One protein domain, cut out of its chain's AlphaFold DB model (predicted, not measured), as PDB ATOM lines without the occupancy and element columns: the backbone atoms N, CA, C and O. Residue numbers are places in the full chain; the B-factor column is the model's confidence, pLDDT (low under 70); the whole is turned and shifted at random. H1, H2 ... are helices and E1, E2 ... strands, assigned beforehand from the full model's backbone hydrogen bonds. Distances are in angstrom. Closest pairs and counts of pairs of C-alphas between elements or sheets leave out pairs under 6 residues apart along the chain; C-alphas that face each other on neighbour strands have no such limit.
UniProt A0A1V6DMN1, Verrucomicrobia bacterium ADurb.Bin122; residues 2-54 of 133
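AT A GLANCE: This is residues 2 to 54 of the 133 residues of a protein of Verrucomicrobia bacterium ADurb.Bin122 (UniProt A0A1V6DMN1). What is seen first? A hairpin of two strands, E1 and E2, lies in the middle, with residues 2 to 19, which hold the short helices H1 and H2, looped over one side of it, and helix H3 leading away past one end. Residues 47 to 54 of H3 stick out, while the link of residues 24 to 33 lies past the hairpin's other end. What is it made of? The printed part has 53 residues, with three named helices and two named strands in the order H1, H2, E1, E2, H3; the class is mixed, helices and strands, and the sheet E1 - E2 is antiparallel. How compact is it? It is only just compact, close to loose, with a radius of gyration of the C-alphas of 11.8 A, and elongated, spanning 36 by 21 by 19 A.

HOW THE PARTS SIT: How do the first helices stand? H1, residues 2 to 5, and H2, residues 9 to 12, are close but not clearly touching; their closest C-alphas, of Gln 5 and Arg 12, are 7.1 A apart. How do the strands pair? E1, residues 20 to 23, and E2, residues 34 to 37, form an antiparallel hairpin at 171 degrees, with N 21 and O 36 at 3.0 A and N 35 and O 22 at 3.0 A, within hydrogen-bond range. The closest C-alphas of H2 and E2, of Arg 12 and Ser 34, are 5.4 A apart; H1 and E1 are apart. Where is the last helix? H3, residues 42 to 54, comes closest to E1 at the C-alphas of Gln 21 and Thr 42, 6.9 A; 8 of its 9 O i to N i+4 pairs are within hydrogen-bond range, and H1 and H2 are too short for such a pair.

IN THESE COORDINATES: Where does the first element begin? C-alpha 2 of H1 is at (234.263, 168.828, 177.942); H1 is 5.7 A long and H2 5.0 A. Where are the strands and the last helix? E1, 7.6 A long, begins at C-alpha 20, (235.378, 177.453, 177.014), and E2 is 7.8 A long. H3, 15.7 A, ends at C-alpha 54, (217.948, 166.695, 180.558).

THE WHOLE: How large is it? The two C-alphas farthest apart, of Lys 29 and Gln 52, are 36.4 A apart. Are there cuts, long links or weak places? The printed part has no cut and no long link, and no printed residue is under 70 in pLDDT.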
ATOM      1  N   PRO A   2     232.825 168.971 177.676       82.94
ATOM      2  CA  PRO A   2     234.263 168.828 177.942       82.94
ATOM      3  C   PRO A   2     234.710 167.361 178.062       82.94
ATOM      4  O   PRO A   2     235.619 166.944 177.355       82.94
ATOM      5  N   ALA A   3     233.932 166.547 178.788       83.06
ATOM      6  CA  ALA A   3     234.178 165.114 178.970       83.06
ATOM      7  C   ALA A   3     234.261 164.285 177.670       83.06
ATOM      8  O   ALA A   3     234.892 163.238 177.657       83.06
ATOM      9  N   ALA A   4     233.648 164.738 176.570       86.19
ATOM     10  CA  ALA A   4     233.713 164.045 175.278       86.19
ATOM     11  C   ALA A   4     235.035 164.287 174.524       86.19
ATOM     12  O   ALA A   4     235.212 163.781 173.421       86.19
ATOM     13  N   GLN A   5     235.931 165.108 175.076       87.25
ATOM     14  CA  GLN A   5     237.208 165.484 174.467       87.25
ATOM     15  C   GLN A   5     238.398 165.192 175.390       87.25
ATOM     16  O   GLN A   5     239.482 165.729 175.171       87.25
ATOM     17  N   ASN A   6     238.207 164.347 176.411       86.88
ATOM     18  CA  ASN A   6     239.269 163.962 177.344       86.88
ATOM     19  C   ASN A   6     240.468 163.319 176.628       86.88
ATOM     20  O   ASN A   6     241.603 163.593 176.999       86.88
ATOM     21  N   ASP A   7     240.209 162.551 175.566       91.31
ATOM     22  CA  ASP A   7     241.230 161.814 174.807       91.31
ATOM     23  C   ASP A   7     241.716 162.564 173.552       91.31
ATOM     24  O   ASP A   7     242.322 161.966 172.671       91.31
ATOM     25  N   GLN A   8     241.397 163.858 173.428       91.69
ATOM     26  CA  GLN A   8     241.728 164.693 172.261       91.69
ATOM     27  C   GLN A   8     242.392 166.010 172.692       91.69
ATOM     28  O   GLN A   8     242.070 167.095 172.191       91.69
ATOM     29  N   ALA A   9     243.275 165.945 173.691       93.00
ATOM     30  CA  ALA A   9     243.905 167.124 174.286       93.00
ATOM     31  C   ALA A   9     244.770 167.897 173.272       93.00
ATOM     32  O   ALA A   9     244.757 169.130 173.260       93.00
ATOM     33  N   GLU A  10     245.454 167.180 172.381       94.31
ATOM     34  CA  GLU A  10     246.274 167.708 171.285       94.31
ATOM     35  C   GLU A  10     245.465 168.501 170.250       94.31
ATOM     36  O   GLU A  10     245.993 169.418 169.621       94.31
ATOM     37  N   VAL A  11     244.171 168.194 170.107       94.75
ATOM     38  CA  VAL A  11     243.243 168.952 169.258       94.75
ATOM     39  C   VAL A  11     242.602 170.098 170.042       94.75
ATOM     40  O   VAL A  11     242.550 171.226 169.552       94.75
ATOM     41  N   ARG A  12     242.101 169.832 171.255       94.88
ATOM     42  CA  ARG A  12     241.310 170.787 172.056       94.88
ATOM     43  C   ARG A  12     242.148 171.954 172.595       94.88
ATOM     44  O   ARG A  12     241.635 173.074 172.640       94.88
ATOM     45  N   GLU A  13     243.409 171.711 172.965       95.69
ATOM     46  CA  GLU A  13     244.396 172.688 173.477       95.69
ATOM     47  C   GLU A  13     243.977 173.500 174.725       95.69
ATOM     48  O   GLU A  13     244.526 174.569 174.987       95.69
ATOM     49  N   ILE A  14     243.005 173.017 175.499       94.69
ATOM     50  CA  ILE A  14     242.598 173.587 176.795       94.69
ATOM     51  C   ILE A  14     242.242 172.455 177.759       94.69
ATOM     52  O   ILE A  14     242.147 171.292 177.360       94.69
ATOM     53  N   GLU A  15     241.978 172.794 179.015       93.12
ATOM     54  CA  GLU A  15     241.671 171.835 180.065       93.12
ATOM     55  C   GLU A  15     240.411 170.996 179.731       93.12
ATOM     56  O   GLU A  15     239.362 171.537 179.351       93.12
ATOM     57  N   PRO A  16     240.469 169.658 179.878       91.25
ATOM     58  CA  PRO A  16     239.398 168.754 179.440       91.25
ATOM     59  C   PRO A  16     238.188 168.732 180.390       91.25
ATOM     60  O   PRO A  16     237.127 168.212 180.054       91.25
ATOM     61  N   TYR A  17     238.315 169.340 181.569       91.44
ATOM     62  CA  TYR A  17     237.298 169.346 182.621       91.44
ATOM     63  C   TYR A  17     236.521 170.669 182.728       91.44
ATOM     64  O   TYR A  17     235.610 170.772 183.549       91.44
ATOM     65  N   VAL A  18     236.827 171.669 181.892       94.00
ATOM     66  CA  VAL A  18     236.108 172.956 181.868       94.00
ATOM     67  C   VAL A  18     235.520 173.269 180.499       94.00
ATOM     68  O   VAL A  18     235.978 172.809 179.449       94.00
ATOM     69  N   HIS A  19     234.478 174.096 180.514       95.19
ATOM     70  CA  HIS A  19     233.966 174.736 179.309       95.19
ATOM     71  C   HIS A  19     234.859 175.907 178.877       95.19
ATOM     72  O   HIS A  19     235.656 176.437 179.651       95.19
ATOM     73  N   CYS A  20     234.685 176.329 177.627       94.62
ATOM     74  CA  CYS A  20     235.378 177.453 177.014       94.62
ATOM     75  C   CYS A  20     234.394 178.381 176.314       94.62
ATOM     76  O   CYS A  20     233.230 178.028 176.113       94.62
ATOM     77  N   GLN A  21     234.861 179.571 175.948       96.31
ATOM     78  CA  GLN A  21     234.049 180.529 175.205       96.31
ATOM     79  C   GLN A  21     233.847 180.101 173.748       96.31
ATOM     80  O   GLN A  21     232.761 180.278 173.201       96.31
ATOM     81  N   SER A  22     234.879 179.546 173.107       95.50
ATOM     82  CA  SER A  22     234.808 179.179 171.692       95.50
ATOM     83  C   SER A  22     235.681 177.978 171.335       95.50
ATOM     84  O   SER A  22     236.675 177.678 172.002       95.50
ATOM     85  N   THR A  23     235.287 177.314 170.249       95.31
ATOM     86  CA  THR A  23     236.034 176.259 169.563       95.31
ATOM     87  C   THR A  23     236.056 176.594 168.078       95.31
ATOM     88  O   THR A  23     235.029 176.962 167.505       95.31
ATOM     89  N   HIS A  24     237.223 176.499 167.450       96.81
ATOM     90  CA  HIS A  24     237.381 176.781 166.030       96.81
ATOM     91  C   HIS A  24     236.534 175.816 165.183       96.81
ATOM     92  O   HIS A  24     236.668 174.597 165.291       96.81
ATOM     93  N   ALA A  25     235.675 176.383 164.334       96.12
ATOM     94  CA  ALA A  25     234.756 175.656 163.459       96.12
ATOM     95  C   ALA A  25     235.484 174.897 162.322       96.12
ATOM     96  O   ALA A  25     236.636 175.227 162.024       96.12
ATOM     97  N   PRO A  26     234.821 173.933 161.642       97.06
ATOM     98  CA  PRO A  26     235.426 173.105 160.585       97.06
ATOM     99  C   PRO A  26     236.116 173.873 159.452       97.06
ATOM    100  O   PRO A  26     237.106 173.404 158.906       97.06
ATOM    101  N   ALA A  27     235.643 175.079 159.122       97.44
ATOM    102  CA  ALA A  27     236.242 175.916 158.079       97.44
ATOM    103  C   ALA A  27     237.601 176.537 158.472       97.44
ATOM    104  O   ALA A  27     238.289 177.124 157.637       97.44
ATOM    105  N   SER A  28     237.997 176.462 159.745       97.69
ATOM    106  CA  SER A  28     239.261 177.020 160.220       97.69
ATOM    107  C   SER A  28     240.408 176.028 160.048       97.69
ATOM    108  O   SER A  28     240.299 174.873 160.444       97.69
ATOM    109  N   LYS A  29     241.587 176.515 159.636       97.06
ATOM    110  CA  LYS A  29     242.850 175.746 159.716       97.06
ATOM    111  C   LYS A  29     243.200 175.289 161.144       97.06
ATOM    112  O   LYS A  29     244.099 174.480 161.328       97.06
ATOM    113  N   LYS A  30     242.529 175.848 162.159       97.00
ATOM    114  CA  LYS A  30     242.684 175.535 163.585       97.00
ATOM    115  C   LYS A  30     241.527 174.687 164.133       97.00
ATOM    116  O   LYS A  30     241.297 174.734 165.334       97.00
ATOM    117  N   TYR A  31     240.773 173.990 163.278       96.81
ATOM    118  CA  TYR A  31     239.589 173.212 163.662       96.81
ATOM    119  C   TYR A  31     239.786 172.412 164.963       96.81
ATOM    120  O   TYR A  31     240.823 171.783 165.164       96.81
ATOM    121  N   GLY A  32     238.797 172.477 165.859       94.06
ATOM    122  CA  GLY A  32     238.790 171.751 167.134       94.06
ATOM    123  C   GLY A  32     239.538 172.443 168.280       94.06
ATOM    124  O   GLY A  32     239.172 172.249 169.443       94.06
ATOM    125  N   LYS A  33     240.496 173.332 167.980       96.12
ATOM    126  CA  LYS A  33     241.202 174.119 169.003       96.12
ATOM    127  C   LYS A  33     240.233 175.046 169.721       96.12
ATOM    128  O   LYS A  33     239.424 175.730 169.089       96.12
ATOM    129  N   SER A  34     240.312 175.086 171.043       95.75
ATOM    130  CA  SER A  34     239.417 175.878 171.889       95.75
ATOM    131  C   SER A  34     240.164 177.004 172.598       95.75
ATOM    132  O   SER A  34     241.382 176.940 172.766       95.75
ATOM    133  N   ARG A  35     239.463 178.087 172.949       95.94
ATOM    134  CA  ARG A  35     240.068 179.308 173.514       95.94
ATOM    135  C   ARG A  35     239.220 179.899 174.633       95.94
ATOM    136  O   ARG A  35     238.002 179.722 174.659       95.94
ATOM    137  N   VAL A  36     239.891 180.636 175.521       95.69
ATOM    138  CA  VAL A  36     239.292 181.314 176.683       95.69
ATOM    139  C   VAL A  36     238.531 180.307 177.569       95.69
ATOM    140  O   VAL A  36     237.295 180.317 177.605       95.69
ATOM    141  N   PRO A  37     239.244 179.356 178.211       95.38
ATOM    142  CA  PRO A  37     238.640 178.452 179.186       95.38
ATOM    143  C   PRO A  37     238.172 179.219 180.434       95.38
ATOM    144  O   PRO A  37     238.480 180.398 180.614       95.38
ATOM    145  N   TRP A  38     237.433 178.529 181.304       94.81
ATOM    146  CA  TRP A  38     236.932 179.009 182.601       94.81
ATOM    147  C   TRP A  38     235.835 180.073 182.539       94.81
ATOM    148  O   TRP A  38     234.691 179.800 182.903       94.81
ATOM    149  N   LEU A  39     236.164 181.287 182.103       94.94
ATOM    150  CA  LEU A  39     235.304 182.463 182.255       94.94
ATOM    151  C   LEU A  39     234.306 182.577 181.096       94.94
ATOM    152  O   LEU A  39     234.365 183.489 180.275       94.94
ATOM    153  N   SER A  40     233.384 181.615 181.024       94.88
ATOM    154  CA  SER A  40     232.324 181.566 180.017       94.88
ATOM    155  C   SER A  40     230.969 181.204 180.627       94.88
ATOM    156  O   SER A  40     230.847 180.245 181.392       94.88
ATOM    157  N   GLY A  41     229.915 181.902 180.189       96.12
ATOM    158  CA  GLY A  41     228.523 181.579 180.528       96.12
ATOM    159  C   GLY A  41     228.076 180.186 180.062       96.12
ATOM    160  O   GLY A  41     227.061 179.675 180.538       96.12
ATOM    161  N   THR A  42     228.848 179.529 179.187       95.56
ATOM    162  CA  THR A  42     228.631 178.131 178.790       95.56
ATOM    163  C   THR A  42     228.569 177.199 179.997       95.56
ATOM    164  O   THR A  42     227.776 176.261 179.974       95.56
ATOM    165  N   ALA A  43     229.345 177.447 181.059       94.88
ATOM    166  CA  ALA A  43     229.297 176.624 182.268       94.88
ATOM    167  C   ALA A  43     227.921 176.704 182.954       94.88
ATOM    168  O   ALA A  43     227.301 175.673 183.224       94.88
ATOM    169  N   SER A  44     227.401 177.918 183.158       96.75
ATOM    170  CA  SER A  44     226.086 178.152 183.766       96.75
ATOM    171  C   SER A  44     224.955 177.553 182.933       96.75
ATOM    172  O   SER A  44     224.110 176.842 183.473       96.75
ATOM    173  N   TRP A  45     224.966 177.778 181.616       97.19
ATOM    174  CA  TRP A  45     223.951 177.227 180.717       97.19
ATOM    175  C   TRP A  45     224.022 175.707 180.607       97.19
ATOM    176  O   TRP A  45     222.986 175.052 180.609       97.19
ATOM    177  N   SER A  46     225.221 175.124 180.580       96.19
ATOM    178  CA  SER A  46     225.375 173.664 180.546       96.19
ATOM    179  C   SER A  46     224.859 173.028 181.834       96.19
ATOM    180  O   SER A  46     224.134 172.037 181.772       96.19
ATOM    181  N   HIS A  47     225.158 173.621 182.996       96.56
ATOM    182  CA  HIS A  47     224.614 173.165 184.277       96.56
ATOM    183  C   HIS A  47     223.086 173.288 184.323       96.56
ATOM    184  O   HIS A  47     222.401 172.331 184.687       96.56
ATOM    185  N   TYR A  48     222.546 174.444 183.923       98.06
ATOM    186  CA  TYR A  48     221.109 174.694 183.865       98.06
ATOM    187  C   TYR A  48     220.405 173.677 182.960       98.06
ATOM    188  O   TYR A  48     219.526 172.958 183.424       98.06
ATOM    189  N   THR A  49     220.845 173.525 181.713       97.88
ATOM    190  CA  THR A  49     220.252 172.581 180.758       97.88
ATOM    191  C   THR A  49     220.362 171.135 181.236       97.88
ATOM    192  O   THR A  49     219.363 170.414 181.224       97.88
ATOM    193  N   ALA A  50     221.538 170.705 181.703       97.38
ATOM    194  CA  ALA A  50     221.734 169.330 182.154       97.38
ATOM    195  C   ALA A  50     220.843 168.991 183.356       97.38
ATOM    196  O   ALA A  50     220.147 167.980 183.343       97.38
ATOM    197  N   THR A  51     220.817 169.845 184.379       98.25
ATOM    198  CA  THR A  51     220.067 169.561 185.614       98.25
ATOM    199  C   THR A  51     218.562 169.760 185.461       98.25
ATOM    200  O   THR A  51     217.780 168.969 185.988       98.25
ATOM    201  N   GLN A  52     218.142 170.795 184.733       98.56
ATOM    202  CA  GLN A  52     216.741 171.197 184.668       98.56
ATOM    203  C   GLN A  52     215.999 170.592 183.478       98.56
ATOM    204  O   GLN A  52     214.817 170.306 183.606       98.56
ATOM    205  N   TYR A  53     216.655 170.351 182.341       98.31
ATOM    206  CA  TYR A  53     215.956 169.936 181.116       98.31
ATOM    207  C   TYR A  53     216.323 168.533 180.643       98.31
ATOM    208  O   TYR A  53     215.445 167.832 180.153       98.31
ATOM    209  N   ILE A  54     217.567 168.089 180.837       98.38
ATOM    210  CA  ILE A  54     217.948 166.695 180.558       98.38
ATOM    211  C   ILE A  54     217.515 165.805 181.725       98.38
ATOM    212  O   ILE A  54     216.669 164.931 181.564       98.38
TER     213      ILE A  54